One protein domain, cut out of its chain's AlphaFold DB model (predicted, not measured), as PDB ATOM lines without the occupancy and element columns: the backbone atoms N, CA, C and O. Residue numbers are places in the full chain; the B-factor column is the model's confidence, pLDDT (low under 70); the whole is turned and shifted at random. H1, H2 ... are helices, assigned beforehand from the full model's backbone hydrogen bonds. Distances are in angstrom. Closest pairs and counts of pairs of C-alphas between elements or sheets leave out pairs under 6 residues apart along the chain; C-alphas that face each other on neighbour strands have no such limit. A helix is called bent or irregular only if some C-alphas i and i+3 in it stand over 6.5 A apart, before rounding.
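Overview. This is residues 486 to 599 of the 1247 residues of an uncharacterized protein of Deltaproteobacteria bacterium (UniProt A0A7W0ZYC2). Nine short helices stack along a long axis as a chain of tight turns, in two rows side by side: H4, H6 and H9 make one row, and H2, H5 and H7 the other. H1 pairs with H2 at one end, where residues 486 to 491 trail off beyond it; H8 packs on H6 toward the other end, and H3 lies along one edge between H2 and H4. The printed part has 114 residues with nine named helices, H1 to H9 in chain order, and no named strand; the class is all helix. It is compact, with a radius of gyration of the C-alphas of 14.3 A, and spans 48 by 24 by 20 A, only just a rod.

Along the chain. Start with the longest helices, of 10 residues each. Find C-alpha 539 at (-30.974, 25.629, 14.807); from there H5 runs 15.1 A to residue 548. H5 is irregular, but only just: C-alphas 540 and 543 are 6.8 A apart. H4 takes residues 527 to 536, 14.5 A; H2 residues 505 to 514, 14.2 A; H9 residues 586 to 595, 13.9 A, ending at C-alpha 595, (-34.215, 17.203, 14.403). H1, residues 492 to 500, begins at (-21.201, 37.081, -8.846) and is 12.6 A long. The shorter ones are H3, residues 517 to 524; H6, 553 to 559; H7, 565 to 572; and H8, 576 to 582.

Arrangement. Look first at H5, which with H6 is a hub, each touching four helices. H5 touches H7, the C-alphas of Gly 543 and Thr 567 closest at 3.8 A, and H2, those of Leu 512 and Phe 548 at 6.9 A, the same way at a shallow tilt of 1 degrees. It only just touches H3 and H4, with 3 pairs of C-alphas within 8 A each; H4 and H5 form a helical hairpin. H6 touches H4, closest at Glu 531 and Ala 559, 4.1 A between C-alphas. It also touches H9 at Val 557 and Ala 592, C-alphas 5.7 A apart, and H8 at Arg 554 and Thr 582, 5.4 A. H1 and H2 are a hairpin, opposite ways at a shallow tilt of 9 degrees, while H1 and H4 are apart. Every O i to N i+4 pair is within hydrogen-bond range in H2, H3, H4, H6, H7, H8 and H9; H1 has 3 of 5 and H5 4 of 6.

Size, cuts and confidence. The C-alphas of Asp 486 and Arg 584 are the two farthest apart, at 49.6 A. The printed part has no cut, and each link between successive helices is tight. Look for low confidence at residues 486 to 496, under 70; the mean pLDDT of the printed part is 87.1.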
ATOM      1  N   ASP A 486     -11.090  44.583  -5.626       39.03
ATOM      2  CA  ASP A 486     -11.636  43.830  -4.485       39.03
ATOM      3  C   ASP A 486     -12.237  42.481  -4.921       39.03
ATOM      4  O   ASP A 486     -13.164  42.429  -5.728       39.03
ATOM      5  N   GLU A 487     -11.704  41.365  -4.424       39.06
ATOM      6  CA  GLU A 487     -12.126  40.030  -4.872       39.06
ATOM      7  C   GLU A 487     -13.550  39.663  -4.463       39.06
ATOM      8  O   GLU A 487     -14.211  38.878  -5.152       39.06
ATOM      9  N   ARG A 488     -14.085  40.353  -3.447       41.09
ATOM     10  CA  ARG A 488     -15.514  40.331  -3.110       41.09
ATOM     11  C   ARG A 488     -16.397  40.813  -4.263       41.09
ATOM     12  O   ARG A 488     -17.611  40.727  -4.122       41.09
ATOM     13  N   ALA A 489     -15.811  41.301  -5.367       40.56
ATOM     14  CA  ALA A 489     -16.444  41.692  -6.621       40.56
ATOM     15  C   ALA A 489     -16.387  40.634  -7.757       40.56
ATOM     16  O   ALA A 489     -16.801  40.951  -8.866       40.56
ATOM     17  N   LYS A 490     -15.861  39.403  -7.588       39.72
ATOM     18  CA  LYS A 490     -15.582  38.524  -8.763       39.72
ATOM     19  C   LYS A 490     -16.480  37.306  -8.982       39.72
ATOM     20  O   LYS A 490     -16.714  36.950 -10.135       39.72
ATOM     21  N   HIS A 491     -17.044  36.686  -7.946       42.03
ATOM     22  CA  HIS A 491     -17.790  35.422  -8.110       42.03
ATOM     23  C   HIS A 491     -19.314  35.568  -8.328       42.03
ATOM     24  O   HIS A 491     -20.080  34.611  -8.166       42.03
ATOM     25  N   GLY A 492     -19.776  36.770  -8.694       54.06
ATOM     26  CA  GLY A 492     -21.201  37.081  -8.846       54.06
ATOM     27  C   GLY A 492     -22.002  36.862  -7.554       54.06
ATOM     28  O   GLY A 492     -21.454  36.829  -6.451       54.06
ATOM     29  N   GLN A 493     -23.324  36.724  -7.666       59.91
ATOM     30  CA  GLN A 493     -24.166  36.427  -6.497       59.91
ATOM     31  C   GLN A 493     -23.972  34.989  -5.979       59.91
ATOM     32  O   GLN A 493     -24.167  34.741  -4.797       59.91
ATOM     33  N   GLY A 494     -23.590  34.052  -6.858       60.19
ATOM     34  CA  GLY A 494     -23.506  32.624  -6.547       60.19
ATOM     35  C   GLY A 494     -22.294  32.234  -5.705       60.19
ATOM     36  O   GLY A 494     -22.467  31.595  -4.675       60.19
ATOM     37  N   GLY A 495     -21.076  32.628  -6.100       63.72
ATOM     38  CA  GLY A 495     -19.882  32.239  -5.339       63.72
ATOM     39  C   GLY A 495     -19.791  32.933  -3.984       63.72
ATOM     40  O   GLY A 495     -19.500  32.270  -3.004       63.72
ATOM     41  N   ARG A 496     -20.223  34.197  -3.873       65.75
ATOM     42  CA  ARG A 496     -20.308  34.876  -2.565       65.75
ATOM     43  C   ARG A 496     -21.277  34.217  -1.589       65.75
ATOM     44  O   ARG A 496     -21.132  34.400  -0.389       65.75
ATOM     45  N   LEU A 497     -22.276  33.481  -2.085       76.56
ATOM     46  CA  LEU A 497     -23.109  32.657  -1.216       76.56
ATOM     47  C   LEU A 497     -22.319  31.452  -0.689       76.56
ATOM     48  O   LEU A 497     -22.452  31.133   0.482       76.56
ATOM     49  N   VAL A 498     -21.484  30.824  -1.524       77.31
ATOM     50  CA  VAL A 498     -20.575  29.744  -1.105       77.31
ATOM     51  C   VAL A 498     -19.560  30.264  -0.085       77.31
ATOM     52  O   VAL A 498     -19.413  29.646   0.963       77.31
ATOM     53  N   ASP A 499     -18.958  31.431  -0.322       71.69
ATOM     54  CA  ASP A 499     -18.050  32.087   0.629       71.69
ATOM     55  C   ASP A 499     -18.769  32.359   1.970       71.69
ATOM     56  O   ASP A 499     -18.280  32.017   3.045       71.69
ATOM     57  N   ALA A 500     -20.001  32.883   1.923       76.75
ATOM     58  CA  ALA A 500     -20.817  33.135   3.114       76.75
ATOM     59  C   ALA A 500     -21.319  31.862   3.824       76.75
ATOM     60  O   ALA A 500     -21.685  31.930   4.994       76.75
ATOM     61  N   MET A 501     -21.301  30.692   3.174       79.88
ATOM     62  CA  MET A 501     -21.532  29.401   3.844       79.88
ATOM     63  C   MET A 501     -20.340  28.972   4.720       79.88
ATOM     64  O   MET A 501     -20.467  28.030   5.505       79.88
ATOM     65  N   GLU A 502     -19.201  29.659   4.625       79.50
ATOM     66  CA  GLU A 502     -18.061  29.537   5.546       79.50
ATOM     67  C   GLU A 502     -18.000  30.680   6.576       79.50
ATOM     68  O   GLU A 502     -17.269  30.574   7.561       79.50
ATOM     69  N   GLY A 503     -18.793  31.737   6.373       79.00
ATOM     70  CA  GLY A 503     -18.895  32.911   7.237       79.00
ATOM     71  C   GLY A 503     -19.910  32.778   8.381       79.00
ATOM     72  O   GLY A 503     -20.190  31.696   8.899       79.00
ATOM     73  N   THR A 504     -20.454  33.919   8.810       80.62
ATOM     74  CA  THR A 504     -21.467  33.984   9.880       80.62
ATOM     75  C   THR A 504     -22.888  33.810   9.339       80.62
ATOM     76  O   THR A 504     -23.153  34.059   8.163       80.62
ATOM     77  N   GLY A 505     -23.836  33.444  10.213       80.31
ATOM     78  CA  GLY A 505     -25.256  33.366   9.849       80.31
ATOM     79  C   GLY A 505     -25.800  34.685   9.287       80.31
ATOM     80  O   GLY A 505     -26.510  34.668   8.286       80.31
ATOM     81  N   ASP A 506     -25.404  35.824   9.864       77.81
ATOM     82  CA  ASP A 506     -25.810  37.156   9.396       77.81
ATOM     83  C   ASP A 506     -25.273  37.473   7.994       77.81
ATOM     84  O   ASP A 506     -26.015  37.984   7.152       77.81
ATOM     85  N   GLU A 507     -24.022  37.101   7.697       79.62
ATOM     86  CA  GLU A 507     -23.479  37.237   6.342       79.62
ATOM     87  C   GLU A 507     -24.230  36.338   5.348       79.62
ATOM     88  O   GLU A 507     -24.600  36.793   4.262       79.62
ATOM     89  N   LEU A 508     -24.537  35.092   5.726       87.12
ATOM     90  CA  LEU A 508     -25.337  34.192   4.895       87.12
ATOM     91  C   LEU A 508     -26.742  34.764   4.634       87.12
ATOM     92  O   LEU A 508     -27.211  34.719   3.494       87.12
ATOM     93  N   PHE A 509     -27.389  35.371   5.634       85.25
ATOM     94  CA  PHE A 509     -28.662  36.075   5.447       85.25
ATOM     95  C   PHE A 509     -28.538  37.279   4.518       85.25
ATOM     96  O   PHE A 509     -29.381  37.431   3.637       85.25
ATOM     97  N   ALA A 510     -27.485  38.090   4.641       79.44
ATOM     98  CA  ALA A 510     -27.238  39.199   3.723       79.44
ATOM     99  C   ALA A 510     -27.042  38.713   2.272       79.44
ATOM    100  O   ALA A 510     -27.619  39.281   1.342       79.44
ATOM    101  N   ARG A 511     -26.308  37.610   2.050       83.81
ATOM    102  CA  ARG A 511     -26.135  37.022   0.704       83.81
ATOM    103  C   ARG A 511     -27.393  36.349   0.161       83.81
ATOM    104  O   ARG A 511     -27.617  36.387  -1.048       83.81
ATOM    105  N   LEU A 512     -28.240  35.772   1.013       85.12
ATOM    106  CA  LEU A 512     -29.579  35.338   0.606       85.12
ATOM    107  C   LEU A 512     -30.456  36.555   0.257       85.12
ATOM    108  O   LEU A 512     -31.142  36.537  -0.765       85.12
ATOM    109  N   GLY A 513     -30.391  37.639   1.035       78.75
ATOM    110  CA  GLY A 513     -31.058  38.915   0.761       78.75
ATOM    111  C   GLY A 513     -30.681  39.528  -0.593       78.75
ATOM    112  O   GLY A 513     -31.574  39.959  -1.324       78.75
ATOM    113  N   ASP A 514     -29.396  39.468  -0.969       74.25
ATOM    114  CA  ASP A 514     -28.859  39.908  -2.271       74.25
ATOM    115  C   ASP A 514     -29.480  39.169  -3.478       74.25
ATOM    116  O   ASP A 514     -29.532  39.708  -4.590       74.25
ATOM    117  N   LEU A 515     -29.915  37.915  -3.305       79.06
ATOM    118  CA  LEU A 515     -30.486  37.115  -4.390       79.06
ATOM    119  C   LEU A 515     -31.881  37.607  -4.794       79.06
ATOM    120  O   LEU A 515     -32.676  38.097  -3.996       79.06
ATOM    121  N   GLU A 516     -32.229  37.402  -6.061       76.81
ATOM    122  CA  GLU A 516     -33.614  37.561  -6.505       76.81
ATOM    123  C   GLU A 516     -34.478  36.430  -5.937       76.81
ATOM    124  O   GLU A 516     -34.017  35.292  -5.836       76.81
ATOM    125  N   GLU A 517     -35.739  36.718  -5.609       81.94
ATOM    126  CA  GLU A 517     -36.678  35.752  -5.022       81.94
ATOM    127  C   GLU A 517     -36.730  34.440  -5.820       81.94
ATOM    128  O   GLU A 517     -36.477  33.373  -5.270       81.94
ATOM    129  N   ALA A 518     -36.887  34.514  -7.145       83.75
ATOM    130  CA  ALA A 518     -36.866  33.341  -8.020       83.75
ATOM    131  C   ALA A 518     -35.561  32.513  -7.934       83.75
ATOM    132  O   ALA A 518     -35.594  31.298  -8.130       83.75
ATOM    133  N   LYS A 519     -34.412  33.135  -7.622       86.50
ATOM    134  CA  LYS A 519     -33.138  32.428  -7.393       86.50
ATOM    135  C   LYS A 519     -33.099  31.788  -6.004       86.50
ATOM    136  O   LYS A 519     -32.666  30.643  -5.912       86.50
ATOM    137  N   ARG A 520     -33.575  32.477  -4.956       89.75
ATOM    138  CA  ARG A 520     -33.712  31.904  -3.602       89.75
ATOM    139  C   ARG A 520     -34.642  30.696  -3.595       89.75
ATOM    140  O   ARG A 520     -34.236  29.633  -3.144       89.75
ATOM    141  N   VAL A 521     -35.832  30.835  -4.175       90.69
ATOM    142  CA  VAL A 521     -36.820  29.756  -4.315       90.69
ATOM    143  C   VAL A 521     -36.221  28.584  -5.101       90.69
ATOM    144  O   VAL A 521     -36.319  27.437  -4.677       90.69
ATOM    145  N   LYS A 522     -35.518  28.844  -6.215       91.50
ATOM    146  CA  LYS A 522     -34.824  27.790  -6.977       91.50
ATOM    147  C   LYS A 522     -33.721  27.094  -6.167       91.50
ATOM    148  O   LYS A 522     -33.522  25.893  -6.333       91.50
ATOM    149  N   LEU A 523     -33.013  27.816  -5.299       91.19
ATOM    150  CA  LEU A 523     -32.017  27.232  -4.401       91.19
ATOM    151  C   LEU A 523     -32.685  26.370  -3.318       91.19
ATOM    152  O   LEU A 523     -32.269  25.236  -3.100       91.19
ATOM    153  N   GLY A 524     -33.778  26.854  -2.723       92.75
ATOM    154  CA  GLY A 524     -34.620  26.105  -1.787       92.75
ATOM    155  C   GLY A 524     -35.339  24.898  -2.400       92.75
ATOM    156  O   GLY A 524     -35.774  24.000  -1.682       92.75
ATOM    157  N   GLN A 525     -35.433  24.820  -3.730       93.94
ATOM    158  CA  GLN A 525     -35.929  23.642  -4.445       93.94
ATOM    159  C   GLN A 525     -34.909  22.493  -4.537       93.94
ATOM    160  O   GLN A 525     -35.290  21.384  -4.917       93.94
ATOM    161  N   SER A 526     -33.644  22.721  -4.179       94.75
ATOM    162  CA  SER A 526     -32.614  21.685  -4.094       94.75
ATOM    163  C   SER A 526     -32.510  21.160  -2.661       94.75
ATOM    164  O   SER A 526     -32.123  21.897  -1.755       94.75
ATOM    165  N   ASP A 527     -32.828  19.877  -2.456       93.56
ATOM    166  CA  ASP A 527     -32.709  19.211  -1.151       93.56
ATOM    167  C   ASP A 527     -31.254  19.281  -0.627       93.56
ATOM    168  O   ASP A 527     -31.034  19.564   0.547       93.56
ATOM    169  N   GLU A 528     -30.259  19.124  -1.512       92.94
ATOM    170  CA  GLU A 528     -28.828  19.240  -1.187       92.94
ATOM    171  C   GLU A 528     -28.442  20.664  -0.762       92.94
ATOM    172  O   GLU A 528     -27.739  20.850   0.231       92.94
ATOM    173  N   SER A 529     -28.920  21.686  -1.479       91.31
ATOM    174  CA  SER A 529     -28.600  23.083  -1.162       91.31
ATOM    175  C   SER A 529     -29.275  23.533   0.133       91.31
ATOM    176  O   SER A 529     -28.640  24.205   0.943       91.31
ATOM    177  N   ALA A 530     -30.523  23.112   0.363       93.75
ATOM    178  CA  ALA A 530     -31.231  23.352   1.614       93.75
ATOM    179  C   ALA A 530     -30.522  22.668   2.798       93.75
ATOM    180  O   ALA A 530     -30.247  23.335   3.793       93.75
ATOM    181  N   GLU A 531     -30.157  21.381   2.686       94.19
ATOM    182  CA  GLU A 531     -29.390  20.685   3.734       94.19
ATOM    183  C   GLU A 531     -28.016  21.324   3.980       94.19
ATOM    184  O   GLU A 531     -27.576  21.396   5.126       94.19
ATOM    185  N   SER A 532     -27.319  21.763   2.929       91.44
ATOM    186  CA  SER A 532     -25.990  22.371   3.054       91.44
ATOM    187  C   SER A 532     -26.054  23.726   3.767       91.44
ATOM    188  O   SER A 532     -25.247  23.985   4.655       91.44
ATOM    189  N   ILE A 533     -27.068  24.548   3.468       92.94
ATOM    190  CA  ILE A 533     -27.364  25.786   4.209       92.94
ATOM    191  C   ILE A 533     -27.746  25.472   5.660       92.94
ATOM    192  O   ILE A 533     -27.204  26.083   6.578       92.94
ATOM    193  N   GLY A 534     -28.621  24.486   5.881       93.81
ATOM    194  CA  GLY A 534     -29.030  24.057   7.219       93.81
ATOM    195  C   GLY A 534     -27.841  23.675   8.098       93.81
ATOM    196  O   GLY A 534     -27.678  24.233   9.176       93.81
ATOM    197  N   LYS A 535     -26.945  22.814   7.599       92.50
ATOM    198  CA  LYS A 535     -25.735  22.345   8.308       92.50
ATOM    199  C   LYS A 535     -24.729  23.449   8.669       92.50
ATOM    200  O   LYS A 535     -23.843  23.191   9.480       92.50
ATOM    201  N   ARG A 536     -24.824  24.638   8.064       91.19
ATOM    202  CA  ARG A 536     -23.973  25.805   8.370       91.19
ATOM    203  C   ARG A 536     -24.629  26.794   9.337       91.19
ATOM    204  O   ARG A 536     -23.939  27.648   9.884       91.19
ATOM    205  N   LEU A 537     -25.935  26.677   9.570       92.00
ATOM    206  CA  LEU A 537     -26.693  27.546  10.465       92.00
ATOM    207  C   LEU A 537     -26.874  26.920  11.847       92.00
ATOM    208  O   LEU A 537     -26.897  25.700  12.018       92.00
ATOM    209  N   ARG A 538     -27.071  27.778  12.850       91.94
ATOM    210  CA  ARG A 538     -27.558  27.332  14.157       91.94
ATOM    211  C   ARG A 538     -29.044  26.959  14.036       91.94
ATOM    212  O   ARG A 538     -29.752  27.589  13.244       91.94
ATOM    213  N   PRO A 539     -29.557  25.998  14.826       92.56
ATOM    214  CA  PRO A 539     -30.974  25.629  14.807       92.56
ATOM    215  C   PRO A 539     -31.928  26.822  14.946       92.56
ATOM    216  O   PRO A 539     -32.922  26.900  14.225       92.56
ATOM    217  N   GLU A 540     -31.612  27.788  15.815       89.81
ATOM    218  CA  GLU A 540     -32.416  29.001  16.007       89.81
ATOM    219  C   GLU A 540     -32.519  29.901  14.762       89.81
ATOM    220  O   GLU A 540     -33.546  30.552  14.581       89.81
ATOM    221  N   ASP A 541     -31.510  29.893  13.887       91.94
ATOM    222  CA  ASP A 541     -31.466  30.708  12.668       91.94
ATOM    223  C   ASP A 541     -32.161  30.000  11.486       91.94
ATOM    224  O   ASP A 541     -32.659  30.640  10.555       91.94
ATOM    225  N   PHE A 542     -32.224  28.663  11.504       94.69
ATOM    226  CA  PHE A 542     -32.655  27.876  10.347       94.69
ATOM    227  C   PHE A 542     -34.100  28.153   9.906       94.69
ATOM    228  O   PHE A 542     -34.360  28.249   8.707       94.69
ATOM    229  N   GLY A 543     -35.036  28.360  10.841       93.31
ATOM    230  CA  GLY A 543     -36.427  28.703  10.506       93.31
ATOM    231  C   GLY A 543     -36.557  29.971   9.651       93.31
ATOM    232  O   GLY A 543     -37.444  30.070   8.802       93.31
ATOM    233  N   ARG A 544     -35.618  30.912   9.806       91.50
ATOM    234  CA  ARG A 544     -35.549  32.128   8.997       91.50
ATOM    235  C   ARG A 544     -34.947  31.876   7.618       91.50
ATOM    236  O   ARG A 544     -35.473  32.371   6.624       91.50
ATOM    237  N   ALA A 545     -33.901  31.054   7.524       93.31
ATOM    238  CA  ALA A 545     -33.345  30.643   6.232       93.31
ATOM    239  C   ALA A 545     -34.362  29.844   5.407       93.31
ATOM    240  O   ALA A 545     -34.486  30.056   4.200       93.31
ATOM    241  N   ALA A 546     -35.151  28.996   6.070       94.94
ATOM    242  CA  ALA A 546     -36.251  28.270   5.457       94.94
ATOM    243  C   ALA A 546     -37.293  29.215   4.828       94.94
ATOM    244  O   ALA A 546     -37.753  28.945   3.718       94.94
ATOM    245  N   ARG A 547     -37.586  30.355   5.477       92.31
ATOM    246  CA  ARG A 547     -38.446  31.422   4.934       92.31
ATOM    247  C   ARG A 547     -37.818  32.140   3.738       92.31
ATOM    248  O   ARG A 547     -38.475  32.252   2.708       92.31
ATOM    249  N   PHE A 548     -36.551  32.561   3.823       90.44
ATOM    250  CA  PHE A 548     -35.839  33.184   2.692       90.44
ATOM    251  C   PHE A 548     -35.861  32.306   1.430       90.44
ATOM    252  O   PHE A 548     -36.003  32.816   0.318       90.44
ATOM    253  N   LEU A 549     -35.701  30.994   1.608       93.81
ATOM    254  CA  LEU A 549     -35.636  29.994   0.542       93.81
ATOM    255  C   LEU A 549     -37.013  29.472   0.076       93.81
ATOM    256  O   LEU A 549     -37.041  28.653  -0.841       93.81
ATOM    257  N   ASP A 550     -38.120  29.901   0.700       94.19
ATOM    258  CA  ASP A 550     -39.471  29.328   0.537       94.19
ATOM    259  C   ASP A 550     -39.470  27.786   0.598       94.19
ATOM    260  O   ASP A 550     -39.997  27.081  -0.270       94.19
ATOM    261  N   LEU A 551     -38.810  27.222   1.618       96.88
ATOM    262  CA  LEU A 551     -38.766  25.771   1.783       96.88
ATOM    263  C   LEU A 551     -40.171  25.230   2.050       96.88
ATOM    264  O   LEU A 551     -40.884  25.708   2.932       96.88
ATOM    265  N   THR A 552     -40.536  24.163   1.343       97.31
ATOM    266  CA  THR A 552     -41.750  23.399   1.649       97.31
ATOM    267  C   THR A 552     -41.630  22.716   3.012       97.31
ATOM    268  O   THR A 552     -40.523  22.507   3.523       97.31
ATOM    269  N   PHE A 553     -42.758  22.289   3.584       97.81
ATOM    270  CA  PHE A 553     -42.811  21.535   4.841       97.81
ATOM    271  C   PHE A 553     -41.807  20.367   4.838       97.81
ATOM    272  O   PHE A 553     -40.954  20.258   5.722       97.81
ATOM    273  N   ARG A 554     -41.834  19.551   3.773       97.31
ATOM    274  CA  ARG A 554     -40.904  18.432   3.550       97.31
ATOM    275  C   ARG A 554     -39.439  18.860   3.624       97.31
ATOM    276  O   ARG A 554     -38.658  18.226   4.328       97.31
ATOM    277  N   ARG A 555     -39.054  19.901   2.874       97.62
ATOM    278  CA  ARG A 555     -37.650  20.338   2.797       97.62
ATOM    279  C   ARG A 555     -37.173  20.981   4.083       97.62
ATOM    280  O   ARG A 555     -36.026  20.788   4.446       97.62
ATOM    281  N   THR A 556     -38.054  21.669   4.795       98.12
ATOM    282  CA  THR A 556     -37.752  22.241   6.110       98.12
ATOM    283  C   THR A 556     -37.420  21.141   7.121       98.12
ATOM    284  O   THR A 556     -36.388  21.215   7.780       98.12
ATOM    285  N   VAL A 557     -38.229  20.075   7.192       97.69
ATOM    286  CA  VAL A 557     -37.937  18.902   8.042       97.69
ATOM    287  C   VAL A 557     -36.651  18.189   7.607       97.69
ATOM    288  O   VAL A 557     -35.879  17.743   8.452       97.69
ATOM    289  N   LEU A 558     -36.405  18.082   6.298       96.62
ATOM    290  CA  LEU A 558     -35.204  17.443   5.757       96.62
ATOM    291  C   LEU A 558     -33.927  18.258   6.012       96.62
ATOM    292  O   LEU A 558     -32.886  17.676   6.279       96.62
ATOM    293  N   ALA A 559     -33.982  19.583   5.932       97.00
ATOM    294  CA  ALA A 559     -32.812  20.449   6.048       97.00
ATOM    295  C   ALA A 559     -32.563  20.996   7.461       97.00
ATOM    296  O   ALA A 559     -31.527  21.621   7.680       97.00
ATOM    297  N   SER A 560     -33.459  20.733   8.418       96.94
ATOM    298  CA  SER A 560     -33.283  21.155   9.810       96.94
ATOM    299  C   SER A 560     -31.967  20.618  10.403       96.94
ATOM    300  O   SER A 560     -31.733  19.405  10.335       96.94
ATOM    301  N   PRO A 561     -31.112  21.485  10.986       95.19
ATOM    302  CA  PRO A 561     -29.857  21.089  11.629       95.19
ATOM    303  C   PRO A 561     -30.017  20.693  13.105       95.19
ATOM    304  O   PRO A 561     -29.027  20.368  13.759       95.19
ATOM    305  N   GLY A 562     -31.232  20.774  13.650       94.25
ATOM    306  CA  GLY A 562     -31.558  20.345  15.005       94.25
ATOM    307  C   GLY A 562     -32.805  21.045  15.560       94.25
ATOM    308  O   GLY A 562     -33.332  21.967  14.925       94.25
ATOM    309  N   PRO A 563     -33.297  20.635  16.745       92.38
ATOM    310  CA  PRO A 563     -34.559  21.135  17.276       92.38
ATOM    311  C   PRO A 563     -34.569  22.642  17.559       92.38
ATOM    312  O   PRO A 563     -33.743  23.148  18.321       92.38
ATOM    313  N   ALA A 564     -35.539  23.352  16.980       92.69
ATOM    314  CA  ALA A 564     -35.725  24.787  17.171       92.69
ATOM    315  C   ALA A 564     -37.148  25.235  16.828       92.69
ATOM    316  O   ALA A 564     -37.692  24.918  15.770       92.69
ATOM    317  N   ALA A 565     -37.739  26.075  17.678       90.94
ATOM    318  CA  ALA A 565     -39.091  26.559  17.434       90.94
ATOM    319  C   ALA A 565     -39.195  27.667  16.379       90.94
ATOM    320  O   ALA A 565     -40.296  27.955  15.928       90.94
ATOM    321  N   ALA A 566     -38.084  28.276  15.946       90.75
ATOM    322  CA  ALA A 566     -38.091  29.084  14.725       90.75
ATOM    323  C   ALA A 566     -38.474  28.208  13.516       90.75
ATOM    324  O   ALA A 566     -39.324  28.588  12.714       90.75
ATOM    325  N   THR A 567     -37.926  26.989  13.442       95.75
ATOM    326  CA  THR A 567     -38.284  25.976  12.438       95.75
ATOM    327  C   THR A 567     -39.744  25.541  12.581       95.75
ATOM    328  O   THR A 567     -40.467  25.528  11.590       95.75
ATOM    329  N   VAL A 568     -40.211  25.255  13.803       95.94
ATOM    330  CA  VAL A 568     -41.629  24.921  14.070       95.94
ATOM    331  C   VAL A 568     -42.566  26.052  13.637       95.94
ATOM    332  O   VAL A 568     -43.540  25.806  12.934       95.94
ATOM    333  N   ALA A 569     -42.270  27.296  14.009       93.19
ATOM    334  CA  ALA A 569     -43.104  28.440  13.664       93.19
ATOM    335  C   ALA A 569     -43.116  28.733  12.159       93.19
ATOM    336  O   ALA A 569     -44.120  29.202  11.636       93.19
ATOM    337  N   TYR A 570     -42.034  28.425  11.440       94.88
ATOM    338  CA  TYR A 570     -42.062  28.438   9.981       94.88
ATOM    339  C   TYR A 570     -42.930  27.302   9.410       94.88
ATOM    340  O   TYR A 570     -43.739  27.554   8.516       94.88
ATOM    341  N   LEU A 571     -42.840  26.081   9.953       96.44
ATOM    342  CA  LEU A 571     -43.690  24.948   9.555       96.44
ATOM    343  C   LEU A 571     -45.190  25.218   9.765       96.44
ATOM    344  O   LEU A 571     -45.987  24.821   8.919       96.44
ATOM    345  N   ASP A 572     -45.563  25.931  10.832       93.69
ATOM    346  CA  ASP A 572     -46.940  26.368  11.116       93.69
ATOM    347  C   ASP A 572     -47.509  27.292  10.017       93.69
ATOM    348  O   ASP A 572     -48.690  27.227   9.690       93.69
ATOM    349  N   THR A 573     -46.657  28.087   9.353       91.81
ATOM    350  CA  THR A 573     -47.076  28.932   8.213       91.81
ATOM    351  C   THR A 573     -47.244  28.174   6.890       91.81
ATOM    352  O   THR A 573     -47.724  28.751   5.910       91.81
ATOM    353  N   ARG A 574     -46.841  26.895   6.810       95.62
ATOM    354  CA  ARG A 574     -46.890  26.132   5.554       95.62
ATOM    355  C   ARG A 574     -48.297  25.598   5.259       95.62
ATOM    356  O   ARG A 574     -49.029  25.227   6.175       95.62
ATOM    357  N   PRO A 575     -48.681  25.459   3.974       96.56
ATOM    358  CA  PRO A 575     -49.966  24.877   3.605       96.56
ATOM    359  C   PRO A 575     -50.175  23.476   4.197       96.56
ATOM    360  O   PRO A 575     -49.351  22.580   4.013       96.56
ATOM    361  N   HIS A 576     -51.342  23.247   4.801       95.56
ATOM    362  CA  HIS A 576     -51.748  21.953   5.368       95.56
ATOM    363  C   HIS A 576     -51.597  20.772   4.379       95.56
ATOM    364  O   HIS A 576     -51.268  19.654   4.769       95.56
ATOM    365  N   ALA A 577     -51.744  21.011   3.070       97.19
ATOM    366  CA  ALA A 577     -51.500  19.996   2.042       97.19
ATOM    367  C   ALA A 577     -50.031  19.512   1.978       97.19
ATOM    368  O   ALA A 577     -49.798  18.330   1.720       97.19
ATOM    369  N   GLU A 578     -49.047  20.385   2.236       97.62
ATOM    370  CA  GLU A 578     -47.628  20.002   2.323       97.62
ATOM    371  C   GLU A 578     -47.380  19.129   3.563       97.62
ATOM    372  O   GLU A 578     -46.752  18.076   3.470       97.62
ATOM    373  N   GLN A 579     -47.952  19.523   4.704       97.38
ATOM    374  CA  GLN A 579     -47.894  18.786   5.969       97.38
ATOM    375  C   GLN A 579     -48.475  17.365   5.832       97.38
ATOM    376  O   GLN A 579     -47.830  16.382   6.210       97.38
ATOM    377  N   LEU A 580     -49.656  17.231   5.216       96.69
ATOM    378  CA  LEU A 580     -50.286  15.937   4.919       96.69
ATOM    379  C   LEU A 580     -49.496  15.077   3.920       96.69
ATOM    380  O   LEU A 580     -49.666  13.853   3.909       96.69
ATOM    381  N   ALA A 581     -48.671  15.685   3.062       96.19
ATOM    382  CA  ALA A 581     -47.757  14.955   2.187       96.19
ATOM    383  C   ALA A 581     -46.550  14.428   2.979       96.19
ATOM    384  O   ALA A 581     -46.251  13.238   2.894       96.19
ATOM    385  N   THR A 582     -45.925  15.259   3.823       96.94
ATOM    386  CA  THR A 582     -44.804  14.851   4.692       96.94
ATOM    387  C   THR A 582     -45.195  13.742   5.676       96.94
ATOM    388  O   THR A 582     -44.432  12.798   5.854       96.94
ATOM    389  N   LEU A 583     -46.421  13.754   6.219       96.88
ATOM    390  CA  LEU A 583     -46.983  12.677   7.060       96.88
ATOM    391  C   LEU A 583     -47.178  11.316   6.346       96.88
ATOM    392  O   LEU A 583     -47.727  10.372   6.929       96.88
ATOM    393  N   ARG A 584     -46.783  11.188   5.073       95.50
ATOM    394  CA  ARG A 584     -46.741   9.914   4.330       95.50
ATOM    395  C   ARG A 584     -45.333   9.312   4.264       95.50
ATOM    396  O   ARG A 584     -45.218   8.133   3.946       95.50
ATOM    397  N   GLU A 585     -44.294  10.081   4.589       96.06
ATOM    398  CA  GLU A 585     -42.888   9.658   4.614       96.06
ATOM    399  C   GLU A 585     -42.451   9.412   6.074       96.06
ATOM    400  O   GLU A 585     -42.041  10.338   6.773       96.06
ATOM    401  N   SER A 586     -42.524   8.166   6.561       94.19
ATOM    402  CA  SER A 586     -42.190   7.817   7.961       94.19
ATOM    403  C   SER A 586     -40.766   8.210   8.374       94.19
ATOM    404  O   SER A 586     -40.532   8.625   9.508       94.19
ATOM    405  N   THR A 587     -39.813   8.178   7.439       95.44
ATOM    406  CA  THR A 587     -38.442   8.672   7.640       95.44
ATOM    407  C   THR A 587     -38.392  10.160   7.988       95.44
ATOM    408  O   THR A 587     -37.589  10.553   8.833       95.44
ATOM    409  N   LEU A 588     -39.265  10.985   7.401       96.06
ATOM    410  CA  LEU A 588     -39.369  12.411   7.718       96.06
ATOM    411  C   LEU A 588     -40.124  12.655   9.022       96.06
ATOM    412  O   LEU A 588     -39.745  13.550   9.766       96.06
ATOM    413  N   VAL A 589     -41.140  11.852   9.344       95.94
ATOM    414  CA  VAL A 589     -41.825  11.943  10.646       95.94
ATOM    415  C   VAL A 589     -40.866  11.587  11.789       95.94
ATOM    416  O   VAL A 589     -40.808  12.301  12.790       95.94
ATOM    417  N   LYS A 590     -40.033  10.553  11.607       94.56
ATOM    418  CA  LYS A 590     -38.936  10.238  12.529       94.56
ATOM    419  C   LYS A 590     -37.938  11.399  12.631       94.56
ATOM    420  O   LYS A 590     -37.635  11.823  13.743       94.56
ATOM    421  N   ARG A 591     -37.462  11.932  11.495       95.38
ATOM    422  CA  ARG A 591     -36.508  13.056  11.476       95.38
ATOM    423  C   ARG A 591     -37.087  14.312  12.128       95.38
ATOM    424  O   ARG A 591     -36.370  14.989  12.841       95.38
ATOM    425  N   ALA A 592     -38.377  14.596  11.971       96.50
ATOM    426  CA  ALA A 592     -39.037  15.710  12.645       96.50
ATOM    427  C   ALA A 592     -39.011  15.579  14.179       96.50
ATOM    428  O   ALA A 592     -38.716  16.557  14.863       96.50
ATOM    429  N   ALA A 593     -39.265  14.377  14.709       93.94
ATOM    430  CA  ALA A 593     -39.204  14.114  16.151       93.94
ATOM    431  C   ALA A 593     -37.788  14.279  16.736       93.94
ATOM    432  O   ALA A 593     -37.644  14.548  17.924       93.94
ATOM    433  N   GLU A 594     -36.753  14.064  15.921       92.75
ATOM    434  CA  GLU A 594     -35.346  14.039  16.347       92.75
ATOM    435  C   GLU A 594     -34.627  15.379  16.072       92.75
ATOM    436  O   GLU A 594     -33.861  15.844  16.910       92.75
ATOM    437  N   GLU A 595     -34.941  16.045  14.953       94.00
ATOM    438  CA  GLU A 595     -34.215  17.203  14.403       94.00
ATOM    439  C   GLU A 595     -35.065  18.483  14.268       94.00
ATOM    440  O   GLU A 595     -34.572  19.490  13.763       94.00
ATOM    441  N   VAL A 596     -36.346  18.482  14.663       95.62
ATOM    442  CA  VAL A 596     -37.211  19.685  14.614       95.62
ATOM    443  C   VAL A 596     -37.857  19.959  15.967       95.62
ATOM    444  O   VAL A 596     -37.684  21.049  16.514       95.62
ATOM    445  N   HIS A 597     -38.600  18.992  16.507       95.12
ATOM    446  CA  HIS A 597     -39.216  19.088  17.829       95.12
ATOM    447  C   HIS A 597     -39.711  17.722  18.317       95.12
ATOM    448  O   HIS A 597     -40.390  17.021  17.567       95.12
ATOM    449  N   ALA A 598     -39.462  17.375  19.584       92.94
ATOM    450  CA  ALA A 598     -39.922  16.109  20.166       92.94
ATOM    451  C   ALA A 598     -41.461  15.984  20.154       92.94
ATOM    452  O   ALA A 598     -42.009  14.927  19.831       92.94
ATOM    453  N   ASN A 599     -42.168  17.086  20.432       95.06
ATOM    454  CA  ASN A 599     -43.629  17.137  20.400       95.06
ATOM    455  C   ASN A 599     -44.150  17.161  18.955       95.06
ATOM    456  O   ASN A 599     -44.331  18.218  18.348       95.06
TER     457      ASN A 599